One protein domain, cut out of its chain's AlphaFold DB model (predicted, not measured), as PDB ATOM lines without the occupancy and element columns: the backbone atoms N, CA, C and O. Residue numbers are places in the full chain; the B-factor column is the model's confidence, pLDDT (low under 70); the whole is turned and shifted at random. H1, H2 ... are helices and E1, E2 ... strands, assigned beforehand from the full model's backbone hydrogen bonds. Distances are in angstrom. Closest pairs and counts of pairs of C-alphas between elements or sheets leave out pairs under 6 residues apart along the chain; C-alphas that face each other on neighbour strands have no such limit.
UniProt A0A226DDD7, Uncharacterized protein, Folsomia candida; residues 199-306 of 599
ATOM      1  N   LYS A 199     -26.242 -25.191 -28.998       91.38
ATOM      2  CA  LYS A 199     -27.087 -25.024 -27.807       91.38
ATOM      3  C   LYS A 199     -28.490 -25.559 -28.084       91.38
ATOM      4  O   LYS A 199     -28.963 -26.404 -27.326       91.38
ATOM      5  N   ASP A 200     -29.083 -25.179 -29.213       91.62
ATOM      6  CA  ASP A 200     -30.410 -25.655 -29.616       91.62
ATOM      7  C   ASP A 200     -30.426 -27.169 -29.827       91.62
ATOM      8  O   ASP A 200     -31.348 -27.841 -29.382       91.62
ATOM      9  N   ILE A 201     -29.380 -27.742 -30.434       93.12
ATOM     10  CA  ILE A 201     -29.259 -29.199 -30.605       93.12
ATOM     11  C   ILE A 201     -29.291 -29.923 -29.253       93.12
ATOM     12  O   ILE A 201     -29.913 -30.982 -29.129       93.12
ATOM     13  N   ILE A 202     -28.610 -29.377 -28.242       91.75
ATOM     14  CA  ILE A 202     -28.578 -29.958 -26.897       91.75
ATOM     15  C   ILE A 202     -29.953 -29.837 -26.235       91.75
ATOM     16  O   ILE A 202     -30.476 -30.855 -25.784       91.75
ATOM     17  N   ILE A 203     -30.558 -28.645 -26.240       91.44
ATOM     18  CA  ILE A 203     -31.873 -28.390 -25.627       91.44
ATOM     19  C   ILE A 203     -32.983 -29.194 -26.312       91.44
ATOM     20  O   ILE A 203     -33.794 -29.833 -25.646       91.44
ATOM     21  N   GLN A 204     -32.988 -29.255 -27.643       88.69
ATOM     22  CA  GLN A 204     -33.947 -30.063 -28.393       88.69
ATOM     23  C   GLN A 204     -33.822 -31.544 -28.030       88.69
ATOM     24  O   GLN A 204     -34.821 -32.236 -27.854       88.69
ATOM     25  N   SER A 205     -32.594 -32.040 -27.875       88.38
ATOM     26  CA  SER A 205     -32.370 -33.430 -27.489       88.38
ATOM     27  C   SER A 205     -32.742 -33.712 -26.026       88.38
ATOM     28  O   SER A 205     -33.066 -34.851 -25.684       88.38
ATOM     29  N   ASP A 206     -32.665 -32.715 -25.153       88.38
ATOM     30  CA  ASP A 206     -33.162 -32.771 -23.778       88.38
ATOM     31  C   ASP A 206     -34.693 -32.879 -23.754       88.38
ATOM     32  O   ASP A 206     -35.221 -33.815 -23.149       88.38
ATOM     33  N   ASN A 207     -35.384 -32.036 -24.530       86.88
ATOM     34  CA  ASN A 207     -36.839 -32.081 -24.710       86.88
ATOM     35  C   ASN A 207     -37.309 -33.438 -25.260       86.88
ATOM     36  O   ASN A 207     -38.193 -34.066 -24.683       86.88
ATOM     37  N   GLU A 208     -36.670 -33.943 -26.321       78.62
ATOM     38  CA  GLU A 208     -36.977 -35.257 -26.917       78.62
ATOM     39  C   GLU A 208     -36.811 -36.426 -25.925       78.62
ATOM     40  O   GLU A 208     -37.408 -37.493 -26.099       78.62
ATOM     41  N   LYS A 209     -35.973 -36.263 -24.893       75.19
ATOM     42  CA  LYS A 209     -35.690 -37.310 -23.901       75.19
ATOM     43  C   LYS A 209     -36.343 -37.073 -22.539       75.19
ATOM     44  O   LYS A 209     -36.298 -37.988 -21.716       75.19
ATOM     45  N   GLY A 210     -36.946 -35.908 -22.304       79.50
ATOM     46  CA  GLY A 210     -37.487 -35.510 -21.004       79.50
ATOM     47  C   GLY A 210     -36.405 -35.425 -19.923       79.50
ATOM     48  O   GLY A 210     -36.523 -36.063 -18.881       79.50
ATOM     49  N   THR A 211     -35.305 -34.720 -20.194       83.25
ATOM     50  CA  THR A 211     -34.199 -34.487 -19.242       83.25
ATOM     51  C   THR A 211     -33.765 -33.026 -19.270       83.25
ATOM     52  O   THR A 211     -33.957 -32.358 -20.276       83.25
ATOM     53  N   THR A 212     -33.180 -32.543 -18.173       86.56
ATOM     54  CA  THR A 212     -32.608 -31.194 -18.020       86.56
ATOM     55  C   THR A 212     -31.079 -31.195 -18.032       86.56
ATOM     56  O   THR A 212     -30.456 -30.148 -17.862       86.56
ATOM     57  N   LYS A 213     -30.432 -32.355 -18.220       81.50
ATOM     58  CA  LYS A 213     -28.976 -32.473 -18.055       81.50
ATOM     59  C   LYS A 213     -28.154 -31.700 -19.067       81.50
ATOM     60  O   LYS A 213     -27.083 -31.215 -18.717       81.50
ATOM     61  N   GLY A 214     -28.588 -31.622 -20.317       84.62
ATOM     62  CA  GLY A 214     -27.956 -30.760 -21.304       84.62
ATOM     63  C   GLY A 214     -28.042 -29.297 -20.879       84.62
ATOM     64  O   GLY A 214     -27.026 -28.608 -20.905       84.62
ATOM     65  N   GLN A 215     -29.204 -28.846 -20.402       86.12
ATOM     66  CA  GLN A 215     -29.394 -27.489 -19.879       86.12
ATOM     67  C   GLN A 215     -28.527 -27.198 -18.641       86.12
ATOM     68  O   GLN A 215     -27.815 -26.194 -18.616       86.12
ATOM     69  N   GLU A 216     -28.524 -28.080 -17.640       85.38
ATOM     70  CA  GLU A 216     -27.672 -27.977 -16.443       85.38
ATOM     71  C   GLU A 216     -26.188 -27.922 -16.813       85.38
ATOM     72  O   GLU A 216     -25.410 -27.143 -16.266       85.38
ATOM     73  N   MET A 217     -25.789 -28.730 -17.789       82.31
ATOM     74  CA  MET A 217     -24.416 -28.804 -18.253       82.31
ATOM     75  C   MET A 217     -23.998 -27.570 -19.055       82.31
ATOM     76  O   MET A 217     -22.864 -27.119 -18.920       82.31
ATOM     77  N   LEU A 218     -24.898 -26.987 -19.850       84.88
ATOM     78  CA  LEU A 218     -24.658 -25.697 -20.497       84.88
ATOM     79  C   LEU A 218     -24.426 -24.597 -19.452       84.88
ATOM     80  O   LEU A 218     -23.502 -23.803 -19.614       84.88
ATOM     81  N   GLN A 219     -25.182 -24.597 -18.347       82.12
ATOM     82  CA  GLN A 219     -24.955 -23.677 -17.223       82.12
ATOM     83  C   GLN A 219     -23.608 -23.928 -16.529       82.12
ATOM     84  O   GLN A 219     -22.886 -22.984 -16.215       82.12
ATOM     85  N   GLN A 220     -23.210 -25.191 -16.355       80.62
ATOM     86  CA  GLN A 220     -21.891 -25.534 -15.808       80.62
ATOM     87  C   GLN A 220     -20.739 -25.075 -16.706       80.62
ATOM     88  O   GLN A 220     -19.722 -24.623 -16.190       80.62
ATOM     89  N   ILE A 221     -20.882 -25.161 -18.032       81.19
ATOM     90  CA  ILE A 221     -19.870 -24.657 -18.974       81.19
ATOM     91  C   ILE A 221     -19.718 -23.136 -18.830       81.19
ATOM     92  O   ILE A 221     -18.590 -22.652 -18.790       81.19
ATOM     93  N   ILE A 222     -20.834 -22.412 -18.687       74.19
ATOM     94  CA  ILE A 222     -20.845 -20.957 -18.467       74.19
ATOM     95  C   ILE A 222     -20.165 -20.592 -17.138       74.19
ATOM     96  O   ILE A 222     -19.436 -19.608 -17.080       74.19
ATOM     97  N   HIS A 223     -20.381 -21.380 -16.080       69.81
ATOM     98  CA  HIS A 223     -19.889 -21.061 -14.736       69.81
ATOM     99  C   HIS A 223     -18.441 -21.508 -14.466       69.81
ATOM    100  O   HIS A 223     -17.684 -20.782 -13.832       69.81
ATOM    101  N   LEU A 224     -18.048 -22.702 -14.927       67.81
ATOM    102  CA  LEU A 224     -16.753 -23.325 -14.604       67.81
ATOM    103  C   LEU A 224     -15.711 -23.172 -15.714       67.81
ATOM    104  O   LEU A 224     -14.535 -23.442 -15.493       67.81
ATOM    105  N   GLY A 225     -16.133 -22.831 -16.933       63.41
ATOM    106  CA  GLY A 225     -15.258 -22.629 -18.085       63.41
ATOM    107  C   GLY A 225     -14.465 -23.857 -18.563       63.41
ATOM    108  O   GLY A 225     -13.697 -23.739 -19.516       63.41
ATOM    109  N   MET A 226     -14.649 -25.034 -17.953       61.38
ATOM    110  CA  MET A 226     -13.864 -26.243 -18.214       61.38
ATOM    111  C   MET A 226     -14.662 -27.348 -18.915       61.38
ATOM    112  O   MET A 226     -15.788 -27.680 -18.545       61.38
ATOM    113  N   ALA A 227     -14.027 -28.025 -19.873       61.97
ATOM    114  CA  ALA A 227     -14.582 -29.201 -20.538       61.97
ATOM    115  C   ALA A 227     -14.263 -30.492 -19.748       61.97
ATOM    116  O   ALA A 227     -13.307 -31.214 -20.059       61.97
ATOM    117  N   THR A 228     -15.063 -30.804 -18.724       71.12
ATOM    118  CA  THR A 228     -14.953 -32.082 -17.989       71.12
ATOM    119  C   THR A 228     -15.255 -33.284 -18.897       71.12
ATOM    120  O   THR A 228     -15.834 -33.157 -19.982       71.12
ATOM    121  N   PHE A 229     -14.870 -34.493 -18.474       63.69
ATOM    122  CA  PHE A 229     -15.151 -35.718 -19.236       63.69
ATOM    123  C   PHE A 229     -16.656 -35.924 -19.488       63.69
ATOM    124  O   PHE A 229     -17.061 -36.298 -20.592       63.69
ATOM    125  N   GLN A 230     -17.486 -35.640 -18.480       69.38
ATOM    126  CA  GLN A 230     -18.943 -35.751 -18.577       69.38
ATOM    127  C   GLN A 230     -19.504 -34.763 -19.607       69.38
ATOM    128  O   GLN A 230     -20.300 -35.168 -20.459       69.38
ATOM    129  N   ILE A 231     -18.990 -33.525 -19.607       77.94
ATOM    130  CA  ILE A 231     -19.323 -32.485 -20.587       77.94
ATOM    131  C   ILE A 231     -19.011 -32.939 -22.013       77.94
ATOM    132  O   ILE A 231     -19.888 -32.988 -22.880       77.94
ATOM    133  N   LYS A 232     -17.771 -33.377 -22.246       81.56
ATOM    134  CA  LYS A 232     -17.309 -33.856 -23.558       81.56
ATOM    135  C   LYS A 232     -18.141 -35.035 -24.066       81.56
ATOM    136  O   LYS A 232     -18.474 -35.099 -25.249       81.56
ATOM    137  N   SER A 233     -18.480 -35.976 -23.184       78.25
ATOM    138  CA  SER A 233     -19.242 -37.172 -23.552       78.25
ATOM    139  C   SER A 233     -20.691 -36.852 -23.926       78.25
ATOM    140  O   SER A 233     -21.201 -37.424 -24.893       78.25
ATOM    141  N   LEU A 234     -21.353 -35.942 -23.204       85.56
ATOM    142  CA  LEU A 234     -22.717 -35.520 -23.524       85.56
ATOM    143  C   LEU A 234     -22.750 -34.740 -24.838       85.56
ATOM    144  O   LEU A 234     -23.478 -35.159 -25.736       85.56
ATOM    145  N   ILE A 235     -21.909 -33.708 -24.999       88.44
ATOM    146  CA  ILE A 235     -21.834 -32.915 -26.240       88.44
ATOM    147  C   ILE A 235     -21.635 -33.849 -27.434       88.44
ATOM    148  O   ILE A 235     -22.463 -33.860 -28.340       88.44
ATOM    149  N   LYS A 236     -20.613 -34.718 -27.387       90.75
ATOM    150  CA  LYS A 236     -20.339 -35.725 -28.425       90.75
ATOM    151  C   LYS A 236     -21.572 -36.564 -28.767       90.75
ATOM    152  O   LYS A 236     -21.832 -36.808 -29.937       90.75
ATOM    153  N   ARG A 237     -22.308 -37.068 -27.771       85.56
ATOM    154  CA  ARG A 237     -23.482 -37.925 -28.019       85.56
ATOM    155  C   ARG A 237     -24.611 -37.148 -28.688       85.56
ATOM    156  O   ARG A 237     -25.149 -37.620 -29.686       85.56
ATOM    157  N   ARG A 238     -24.952 -35.971 -28.158       89.31
ATOM    158  CA  ARG A 238     -26.063 -35.142 -28.649       89.31
ATOM    159  C   ARG A 238     -25.794 -34.635 -30.065       89.31
ATOM    160  O   ARG A 238     -26.628 -34.822 -30.948       89.31
ATOM    161  N   THR A 239     -24.603 -34.088 -30.300       93.00
ATOM    162  CA  THR A 239     -24.244 -33.525 -31.603       93.00
ATOM    163  C   THR A 239     -24.057 -34.600 -32.667       93.00
ATOM    164  O   THR A 239     -24.550 -34.427 -33.774       93.00
ATOM    165  N   VAL A 240     -23.443 -35.750 -32.351       91.19
ATOM    166  CA  VAL A 240     -23.288 -36.838 -33.335       91.19
ATOM    167  C   VAL A 240     -24.627 -37.494 -33.677       91.19
ATOM    168  O   VAL A 240     -24.839 -37.843 -34.833       91.19
ATOM    169  N   ASN A 241     -25.555 -37.640 -32.727       87.12
ATOM    170  CA  ASN A 241     -26.892 -38.158 -33.038       87.12
ATOM    171  C   ASN A 241     -27.659 -37.215 -33.982       87.12
ATOM    172  O   ASN A 241     -28.270 -37.686 -34.938       87.12
ATOM    173  N   ASN A 242     -27.586 -35.900 -33.751       89.94
ATOM    174  CA  ASN A 242     -28.157 -34.903 -34.660       89.94
ATOM    175  C   ASN A 242     -27.490 -34.960 -36.048       89.94
ATOM    176  O   ASN A 242     -28.174 -35.039 -37.066       89.94
ATOM    177  N   LEU A 243     -26.157 -35.036 -36.080       87.50
ATOM    178  CA  LEU A 243     -25.373 -35.172 -37.305       87.50
ATOM    179  C   LEU A 243     -25.790 -36.413 -38.114       87.50
ATOM    180  O   LEU A 243     -25.920 -36.329 -39.330       87.50
ATOM    181  N   ILE A 244     -26.044 -37.547 -37.453       82.12
ATOM    182  CA  ILE A 244     -26.511 -38.780 -38.107       82.12
ATOM    183  C   ILE A 244     -27.936 -38.625 -38.645       82.12
ATOM    184  O   ILE A 244     -28.204 -39.073 -39.759       82.12
ATOM    185  N   LYS A 245     -28.831 -37.982 -37.883       80.19
ATOM    186  CA  LYS A 245     -30.222 -37.723 -38.290       80.19
ATOM    187  C   LYS A 245     -30.289 -36.913 -39.590       80.19
ATOM    188  O   LYS A 245     -31.138 -37.194 -40.423       80.19
ATOM    189  N   ASN A 246     -29.362 -35.970 -39.772       78.00
ATOM    190  CA  ASN A 246     -29.375 -35.032 -40.900       78.00
ATOM    191  C   ASN A 246     -28.419 -35.409 -42.049       78.00
ATOM    192  O   ASN A 246     -28.666 -35.043 -43.193       78.00
ATOM    193  N   HIS A 247     -27.328 -36.132 -41.771       74.75
ATOM    194  CA  HIS A 247     -26.257 -36.408 -42.745       74.75
ATOM    195  C   HIS A 247     -25.814 -37.878 -42.797       74.75
ATOM    196  O   HIS A 247     -24.734 -38.178 -43.314       74.75
ATOM    197  N   SER A 248     -26.629 -38.811 -42.290       76.81
ATOM    198  CA  SER A 248     -26.343 -40.253 -42.218       76.81
ATOM    199  C   SER A 248     -25.128 -40.621 -41.343       76.81
ATOM    200  O   SER A 248     -24.502 -39.794 -40.683       76.81
ATOM    201  N   ASN A 249     -24.735 -41.900 -41.355       76.50
ATOM    202  CA  ASN A 249     -23.509 -42.365 -40.696       76.50
ATOM    203  C   ASN A 249     -22.221 -41.865 -41.386       76.50
ATOM    204  O   ASN A 249     -21.127 -42.038 -40.836       76.50
ATOM    205  N   TYR A 250     -22.314 -41.223 -42.558       79.81
ATOM    206  CA  TYR A 250     -21.184 -40.695 -43.332       79.81
ATOM    207  C   TYR A 250     -21.264 -39.180 -43.606       79.81
ATOM    208  O   TYR A 250     -21.252 -38.770 -44.765       79.81
ATOM    209  N   PRO A 251     -21.268 -38.323 -42.569       80.25
ATOM    210  CA  PRO A 251     -21.302 -36.878 -42.763       80.25
ATOM    211  C   PRO A 251     -20.065 -36.377 -43.531       80.25
ATOM    212  O   PRO A 251     -18.951 -36.845 -43.242       80.25
ATOM    213  N   PRO A 252     -20.217 -35.415 -44.464       81.69
ATOM    214  CA  PRO A 252     -19.097 -34.853 -45.213       81.69
ATOM    215  C   PRO A 252     -18.023 -34.224 -44.314       81.69
ATOM    216  O   PRO A 252     -18.287 -33.784 -43.193       81.69
ATOM    217  N   ARG A 253     -16.784 -34.151 -44.821       84.94
ATOM    218  CA  ARG A 253     -15.624 -33.587 -44.101       84.94
ATOM    219  C   ARG A 253     -15.893 -32.171 -43.581       84.94
ATOM    220  O   ARG A 253     -15.715 -31.935 -42.389       84.94
ATOM    221  N   HIS A 254     -16.348 -31.275 -44.456       85.94
ATOM    222  CA  HIS A 254     -16.596 -29.874 -44.109       85.94
ATOM    223  C   HIS A 254     -17.680 -29.736 -43.029       85.94
ATOM    224  O   HIS A 254     -17.527 -28.941 -42.110       85.94
ATOM    225  N   VAL A 255     -18.717 -30.584 -43.059       87.62
ATOM    226  CA  VAL A 255     -19.783 -30.602 -42.045       87.62
ATOM    227  C   VAL A 255     -19.221 -30.966 -40.666       87.62
ATOM    228  O   VAL A 255     -19.517 -30.301 -39.675       87.62
ATOM    229  N   LYS A 256     -18.353 -31.985 -40.586       93.00
ATOM    230  CA  LYS A 256     -17.695 -32.373 -39.323       93.00
ATOM    231  C   LYS A 256     -16.763 -31.278 -38.793       93.00
ATOM    232  O   LYS A 256     -16.739 -31.035 -37.587       93.00
ATOM    233  N   GLN A 257     -16.021 -30.613 -39.682       91.69
ATOM    234  CA  GLN A 257     -15.154 -29.484 -39.328       91.69
ATOM    235  C   GLN A 257     -15.963 -28.294 -38.799       91.69
ATOM    236  O   GLN A 257     -15.597 -27.718 -37.775       91.69
ATOM    237  N   ASN A 258     -17.072 -27.963 -39.464       93.00
ATOM    238  CA  ASN A 258     -17.963 -26.881 -39.064       93.00
ATOM    239  C   ASN A 258     -18.617 -27.167 -37.707       93.00
ATOM    240  O   ASN A 258     -18.598 -26.304 -36.836       93.00
ATOM    241  N   LEU A 259     -19.084 -28.399 -37.467       93.50
ATOM    242  CA  LEU A 259     -19.634 -28.789 -36.167       93.50
ATOM    243  C   LEU A 259     -18.603 -28.629 -35.037       93.50
ATOM    244  O   LEU A 259     -18.927 -28.086 -33.984       93.50
ATOM    245  N   ALA A 260     -17.357 -29.067 -35.243       94.00
ATOM    246  CA  ALA A 260     -16.300 -28.891 -34.244       94.00
ATOM    247  C   ALA A 260     -15.976 -27.410 -33.989       94.00
ATOM    248  O   ALA A 260     -15.748 -27.019 -32.845       94.00
ATOM    249  N   HIS A 261     -16.007 -26.579 -35.035       92.44
ATOM    250  CA  HIS A 261     -15.845 -25.134 -34.906       92.44
ATOM    251  C   HIS A 261     -17.014 -24.480 -34.152       92.44
ATOM    252  O   HIS A 261     -16.776 -23.672 -33.257       92.44
ATOM    253  N   CYS A 262     -18.260 -24.872 -34.438       93.88
ATOM    254  CA  CYS A 262     -19.446 -24.396 -33.721       93.88
ATOM    255  C   CYS A 262     -19.411 -24.806 -32.242       93.88
ATOM    256  O   CYS A 262     -19.765 -24.012 -31.378       93.88
ATOM    257  N   ILE A 263     -18.941 -26.018 -31.920       92.56
ATOM    258  CA  ILE A 263     -18.763 -26.454 -30.525       92.56
ATOM    259  C   ILE A 263     -17.751 -25.554 -29.807       92.56
ATOM    260  O   ILE A 263     -18.039 -25.084 -28.708       92.56
ATOM    261  N   ALA A 264     -16.587 -25.306 -30.417       91.00
ATOM    262  CA  ALA A 264     -15.546 -24.471 -29.822       91.00
ATOM    263  C   ALA A 264     -16.023 -23.024 -29.613       91.00
ATOM    264  O   ALA A 264     -15.932 -22.509 -28.504       91.00
ATOM    265  N   SER A 265     -16.605 -22.404 -30.640       90.06
ATOM    266  CA  SER A 265     -17.033 -20.999 -30.594       90.06
ATOM    267  C   SER A 265     -18.271 -20.763 -29.721       90.06
ATOM    268  O   SER A 265     -18.299 -19.818 -28.938       90.06
ATOM    269  N   GLN A 266     -19.299 -21.615 -29.804       91.62
ATOM    270  CA  GLN A 266     -20.580 -21.360 -29.127       91.62
ATOM    271  C   GLN A 266     -20.603 -21.805 -27.667       91.62
ATOM    272  O   GLN A 266     -21.325 -21.210 -26.861       91.62
ATOM    273  N   LEU A 267     -19.876 -22.878 -27.329       89.38
ATOM    274  CA  LEU A 267     -19.836 -23.411 -25.964       89.38
ATOM    275  C   LEU A 267     -18.592 -22.961 -25.199       89.38
ATOM    276  O   LEU A 267     -18.649 -22.869 -23.980       89.38
ATOM    277  N   PHE A 268     -17.488 -22.674 -25.889       87.88
ATOM    278  CA  PHE A 268     -16.207 -22.339 -25.263       87.88
ATOM    279  C   PHE A 268     -15.619 -21.018 -25.776       87.88
ATOM    280  O   PHE A 268     -14.406 -20.819 -25.730       87.88
ATOM    281  N   GLY A 269     -16.474 -20.100 -26.237       85.75
ATOM    282  CA  GLY A 269     -16.060 -18.795 -26.762       85.75
ATOM    283  C   GLY A 269     -15.378 -17.880 -25.738       85.75
ATOM    284  O   GLY A 269     -14.731 -16.916 -26.126       85.75
ATOM    285  N   HIS A 270     -15.487 -18.181 -24.438       84.19
ATOM    286  CA  HIS A 270     -14.777 -17.475 -23.365       84.19
ATOM    287  C   HIS A 270     -13.296 -17.871 -23.239       84.19
ATOM    288  O   HIS A 270     -12.564 -17.232 -22.487       84.19
ATOM    289  N   LEU A 271     -12.856 -18.937 -23.915       85.25
ATOM    290  CA  LEU A 271     -11.464 -19.396 -23.887       85.25
ATOM    291  C   LEU A 271     -10.584 -18.626 -24.877       85.25
ATOM    292  O   LEU A 271     -11.084 -18.005 -25.813       85.25
ATOM    293  N   THR A 272      -9.263 -18.715 -24.712       88.50
ATOM    294  CA  THR A 272      -8.311 -18.103 -25.654       88.50
ATOM    295  C   THR A 272      -8.374 -18.768 -27.032       88.50
ATOM    296  O   THR A 272      -8.777 -19.925 -27.154       88.50
ATOM    297  N   GLU A 273      -7.930 -18.076 -28.085       88.44
ATOM    298  CA  GLU A 273      -7.938 -18.615 -29.456       88.44
ATOM    299  C   GLU A 273      -7.196 -19.957 -29.573       88.44
ATOM    300  O   GLU A 273      -7.690 -20.894 -30.204       88.44
ATOM    301  N   GLN A 274      -6.053 -20.091 -28.891       87.38
ATOM    302  CA  GLN A 274      -5.293 -21.342 -28.858       87.38
ATOM    303  C   GLN A 274      -6.095 -22.473 -28.197       87.38
ATOM    304  O   GLN A 274      -6.180 -23.574 -28.739       87.38
ATOM    305  N   GLN A 275      -6.750 -22.198 -27.067       83.56
ATOM    306  CA  GLN A 275      -7.589 -23.180 -26.376       83.56
ATOM    307  C   GLN A 275      -8.825 -23.566 -27.200       83.56
ATOM    308  O   GLN A 275      -9.216 -24.734 -27.228       83.56
ATOM    309  N   GLN A 276      -9.436 -22.616 -27.911       84.75
ATOM    310  CA  GLN A 276     -10.538 -22.902 -28.830       84.75
ATOM    311  C   GLN A 276     -10.078 -23.777 -30.009       84.75
ATOM    312  O   GLN A 276     -10.800 -24.697 -30.410       84.75
ATOM    313  N   SER A 277      -8.864 -23.556 -30.524       86.56
ATOM    314  CA  SER A 277      -8.238 -24.411 -31.541       86.56
ATOM    315  C   SER A 277      -8.016 -25.841 -31.032       86.56
ATOM    316  O   SER A 277      -8.369 -26.812 -31.712       86.56
ATOM    317  N   ASP A 278      -7.546 -25.990 -29.791       86.19
ATOM    318  CA  ASP A 278      -7.373 -27.297 -29.149       86.19
ATOM    319  C   ASP A 278      -8.717 -28.025 -28.970       86.19
ATOM    320  O   ASP A 278      -8.817 -29.229 -29.220       86.19
ATOM    321  N   ILE A 279      -9.788 -27.306 -28.611       87.69
ATOM    322  CA  ILE A 279     -11.146 -27.870 -28.524       87.69
ATOM    323  C   ILE A 279     -11.660 -28.297 -29.898       87.69
ATOM    324  O   ILE A 279     -12.216 -29.393 -30.030       87.69
ATOM    325  N   LYS A 280     -11.451 -27.480 -30.935       90.69
ATOM    326  CA  LYS A 280     -11.802 -27.835 -32.315       90.69
ATOM    327  C   LYS A 280     -11.105 -29.141 -32.715       90.69
ATOM    328  O   LYS A 280     -11.779 -30.079 -33.136       90.69
ATOM    329  N   SER A 281      -9.793 -29.231 -32.485       89.25
ATOM    330  CA  SER A 281      -8.962 -30.417 -32.741       89.25
ATOM    331  C   SER A 281      -9.422 -31.655 -31.956       89.25
ATOM    332  O   SER A 281      -9.484 -32.757 -32.514       89.25
ATOM    333  N   LEU A 282      -9.809 -31.476 -30.687       90.25
ATOM    334  CA  LEU A 282     -10.317 -32.537 -29.812       90.25
ATOM    335  C   LEU A 282     -11.621 -33.152 -30.338       90.25
ATOM    336  O   LEU A 282     -11.806 -34.374 -30.295       90.25
ATOM    337  N   PHE A 283     -12.552 -32.319 -30.804       92.00
ATOM    338  CA  PHE A 283     -13.831 -32.795 -31.328       92.00
ATOM    339  C   PHE A 283     -13.704 -33.340 -32.751       92.00
ATOM    340  O   PHE A 283     -14.314 -34.374 -33.044       92.00
ATOM    341  N   TYR A 284     -12.891 -32.714 -33.604       94.81
ATOM    342  CA  TYR A 284     -12.576 -33.219 -34.934       94.81
ATOM    343  C   TYR A 284     -11.214 -32.729 -35.435       94.81
ATOM    344  O   TYR A 284     -10.997 -31.539 -35.658       94.81
ATOM    345  N   SER A 285     -10.337 -33.683 -35.723       90.69
ATOM    346  CA  SER A 285      -9.090 -33.469 -36.444       90.69
ATOM    347  C   SER A 285      -9.150 -34.190 -37.774       90.69
ATOM    348  O   SER A 285      -9.484 -35.373 -37.859       90.69
ATOM    349  N   ASP A 286      -8.837 -33.463 -38.833       86.69
ATOM    350  CA  ASP A 286      -8.953 -34.003 -40.169       86.69
ATOM    351  C   ASP A 286      -7.764 -34.897 -40.558       86.69
ATOM    352  O   ASP A 286      -6.722 -34.885 -39.901       86.69
ATOM    353  N   ALA A 287      -7.937 -35.712 -41.602       86.81
ATOM    354  CA  ALA A 287      -6.872 -36.574 -42.092       86.81
ATOM    355  C   ALA A 287      -5.698 -35.739 -42.626       86.81
ATOM    356  O   ALA A 287      -5.897 -34.740 -43.316       86.81
ATOM    357  N   LYS A 288      -4.469 -36.162 -42.321       86.25
ATOM    358  CA  LYS A 288      -3.240 -35.468 -42.728       86.25
ATOM    359  C   LYS A 288      -2.258 -36.451 -43.346       86.25
ATOM    360  O   LYS A 288      -2.141 -37.583 -42.880       86.25
ATOM    361  N   SER A 289      -1.519 -36.010 -44.354       82.56
ATOM    362  CA  SER A 289      -0.374 -36.741 -44.898       82.56
ATOM    363  C   SER A 289       0.892 -36.075 -44.382       82.56
ATOM    364  O   SER A 289       1.100 -34.892 -44.625       82.56
ATOM    365  N   ILE A 290       1.703 -36.815 -43.630       84.31
ATOM    366  CA  ILE A 290       2.976 -36.325 -43.095       84.31
ATOM    367  C   ILE A 290       4.105 -36.959 -43.897       84.31
ATOM    368  O   ILE A 290       4.095 -38.168 -44.133       84.31
ATOM    369  N   GLU A 291       5.069 -36.149 -44.311       83.06
ATOM    370  CA  GLU A 291       6.306 -36.632 -44.914       83.06
ATOM    371  C   GLU A 291       7.059 -37.515 -43.924       83.06
ATOM    372  O   GLU A 291       7.192 -37.195 -42.744       83.06
ATOM    373  N   THR A 292       7.525 -38.669 -44.383       76.88
ATOM    374  CA  THR A 292       8.459 -39.465 -43.592       76.88
ATOM    375  C   THR A 292       9.874 -39.135 -44.027       76.88
ATOM    376  O   THR A 292      10.120 -38.899 -45.204       76.88
ATOM    377  N   GLU A 293      10.824 -39.231 -43.102       76.50
ATOM    378  CA  GLU A 293      12.265 -39.118 -43.386       76.50
ATOM    379  C   GLU A 293      12.791 -40.229 -44.323       76.50
ATOM    380  O   GLU A 293      13.987 -40.334 -44.577       76.50
ATOM    381  N   LYS A 294      11.912 -41.108 -44.824       75.75
ATOM    382  CA  LYS A 294      12.254 -42.241 -45.678       75.75
ATOM    383  C   LYS A 294      11.921 -41.925 -47.128       75.75
ATOM    384  O   LYS A 294      10.803 -41.532 -47.459       75.75
ATOM    385  N   VAL A 295      12.884 -42.195 -47.994       78.56
ATOM    386  CA  VAL A 295      12.745 -42.170 -49.450       78.56
ATOM    387  C   VAL A 295      12.598 -43.596 -49.981       78.56
ATOM    388  O   VAL A 295      13.161 -44.542 -49.427       78.56
ATOM    389  N   ASP A 296      11.793 -43.763 -51.025       74.00
ATOM    390  CA  ASP A 296      11.639 -45.037 -51.716       74.00
ATOM    391  C   ASP A 296      12.878 -45.376 -52.567       74.00
ATOM    392  O   ASP A 296      13.803 -44.580 -52.726       74.00
ATOM    393  N   VAL A 297      12.888 -46.575 -53.155       73.19
ATOM    394  CA  VAL A 297      13.975 -47.063 -54.031       73.19
ATOM    395  C   VAL A 297      14.217 -46.201 -55.281       73.19
ATOM    396  O   VAL A 297      15.179 -46.437 -56.005       73.19
ATOM    397  N   ARG A 298      13.352 -45.216 -55.555       75.50
ATOM    398  CA  ARG A 298      13.442 -44.256 -56.661       75.50
ATOM    399  C   ARG A 298      13.741 -42.829 -56.173       75.50
ATOM    400  O   ARG A 298      13.678 -41.902 -56.974       75.50
ATOM    401  N   GLY A 299      14.065 -42.649 -54.890       73.19
ATOM    402  CA  GLY A 299      14.388 -41.352 -54.293       73.19
ATOM    403  C   GLY A 299      13.174 -40.476 -53.964       73.19
ATOM    404  O   GLY A 299      13.347 -39.292 -53.691       73.19
ATOM    405  N   LYS A 300      11.945 -41.015 -53.980       75.75
ATOM    406  CA  LYS A 300      10.716 -40.260 -53.686       75.75
ATOM    407  C   LYS A 300      10.339 -40.354 -52.208       75.75
ATOM    408  O   LYS A 300      10.326 -41.444 -51.640       75.75
ATOM    409  N   ILE A 301       9.995 -39.219 -51.596       79.50
ATOM    410  CA  ILE A 301       9.581 -39.140 -50.186       79.50
ATOM    411  C   ILE A 301       8.346 -40.021 -49.957       79.50
ATOM    412  O   ILE A 301       7.349 -39.937 -50.682       79.50
ATOM    413  N   ILE A 302       8.412 -40.878 -48.940       77.50
ATOM    414  CA  ILE A 302       7.289 -41.712 -48.517       77.50
ATOM    415  C   ILE A 302       6.400 -40.876 -47.591       77.50
ATOM    416  O   ILE A 302       6.874 -40.310 -46.609       77.50
ATOM    417  N   TYR A 303       5.097 -40.832 -47.860       79.12
ATOM    418  CA  TYR A 303       4.122 -40.132 -47.019       79.12
ATOM    419  C   TYR A 303       3.413 -41.103 -46.068       79.12
ATOM    420  O   TYR A 303       2.954 -42.176 -46.469       79.12
ATOM    421  N   LYS A 304       3.263 -40.709 -44.801       81.25
ATOM    422  CA  LYS A 304       2.447 -41.393 -43.796       81.25
ATOM    423  C   LYS A 304       1.088 -40.709 -43.686       81.25
ATOM    424  O   LYS A 304       0.988 -39.562 -43.264       81.25
ATOM    425  N   ASN A 305       0.029 -41.449 -43.997       83.62
ATOM    426  CA  ASN A 305      -1.342 -40.967 -43.847       83.62
ATOM    427  C   ASN A 305      -1.842 -41.186 -42.416       83.62
ATOM    428  O   ASN A 305      -1.933 -42.321 -41.944       83.62
ATOM    429  N   ILE A 306      -2.201 -40.097 -41.748       81.44
ATOM    430  CA  ILE A 306      -2.898 -40.090 -40.468       81.44
ATOM    431  C   ILE A 306      -4.394 -39.938 -40.762       81.44
ATOM    432  O   ILE A 306      -4.796 -38.955 -41.388       81.44
TER     433      ILE A 306
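This is residues 199 to 306 of the 599 residues of an uncharacterized protein of Folsomia candida (UniProt A0A226DDD7). What shape do these atoms make? A body of five helices has one thin arm, the hairpin of E1 and E2, sticking out from one end and adding to its length. In the body, the helical hairpin of H1 and H2 lies at the end far from the arm, H3 and H4 are in the middle, and H5 crosses H4 on the arm's side. What is printed? There are 108 residues with five named helices and then two named strands, H1 to H5, E1 and E2, the sheet being antiparallel in the order E1 - E2 and the class mostly helix. How compact is it? It is loose, with a radius of gyration of the C-alphas of 18.0 A, and elongated, spanning 62 by 33 by 19 A.

How do the first helices stand? H1, residues 199 to 209, touches residues 213 to 218 alone of H2, residues 213 to 224; this helical hairpin runs opposite ways at a shallow tilt of 34 degrees, only just short of steep, with closest C-alphas Ile 202 and Gly 214, 5.7 A apart. H3, residues 229 to 247, touches H1 with residues 235 to 242 alone, about perpendicular at 86 degrees, with closest C-alphas Ile 202 and Arg 238, 6.0 A apart. What follows? H4, residues 253 to 268, is near H3 and touches H5, residues 273 to 283, opposite ways at a steep tilt of 52 degrees, the closest C-alphas being Ala 260 and Lys 280, 5.0 A apart. H4 also touches H2, through residues 267 to 268 and 218 to 222 alone, with closest C-alphas Ile 221 and Leu 267, 7.1 A apart. In H1 to H5 every O i to N i+4 pair is within hydrogen-bond range. How do the strands pair? E1, residues 288 to 295, and E2, residues 301 to 306, form an antiparallel hairpin at 147 degrees, with N 288 and O 306 at 3.0 A and N 302 and O 294 at 2.9 A within hydrogen-bond range. Both are apart from H1, H2, H3 and H4, and E1 bends by 56 degrees at residue 292.

Where are the ends? H1 begins at C-alpha 199 (-27.087, -25.024, -27.807), and E2 ends at C-alpha 306 (-2.898, -40.090, -40.468). How long are the elements? From first to last C-alpha, H1 and H5 each measure 15.5 A, H2 15.7 A, H3 26.0 A, H4 21.9 A, E1 18.6 A and E2 15.8 A.

How far does it reach? The two C-alphas farthest apart, Gly 210 and Arg 298, are 62.8 A apart. Is anything cut or long? The printed part has no cut, and the six links are tight. Where is confidence low? Residues 223 to 227 and 229 to 230 are under 70, while the mean pLDDT of the printed part is 83.5.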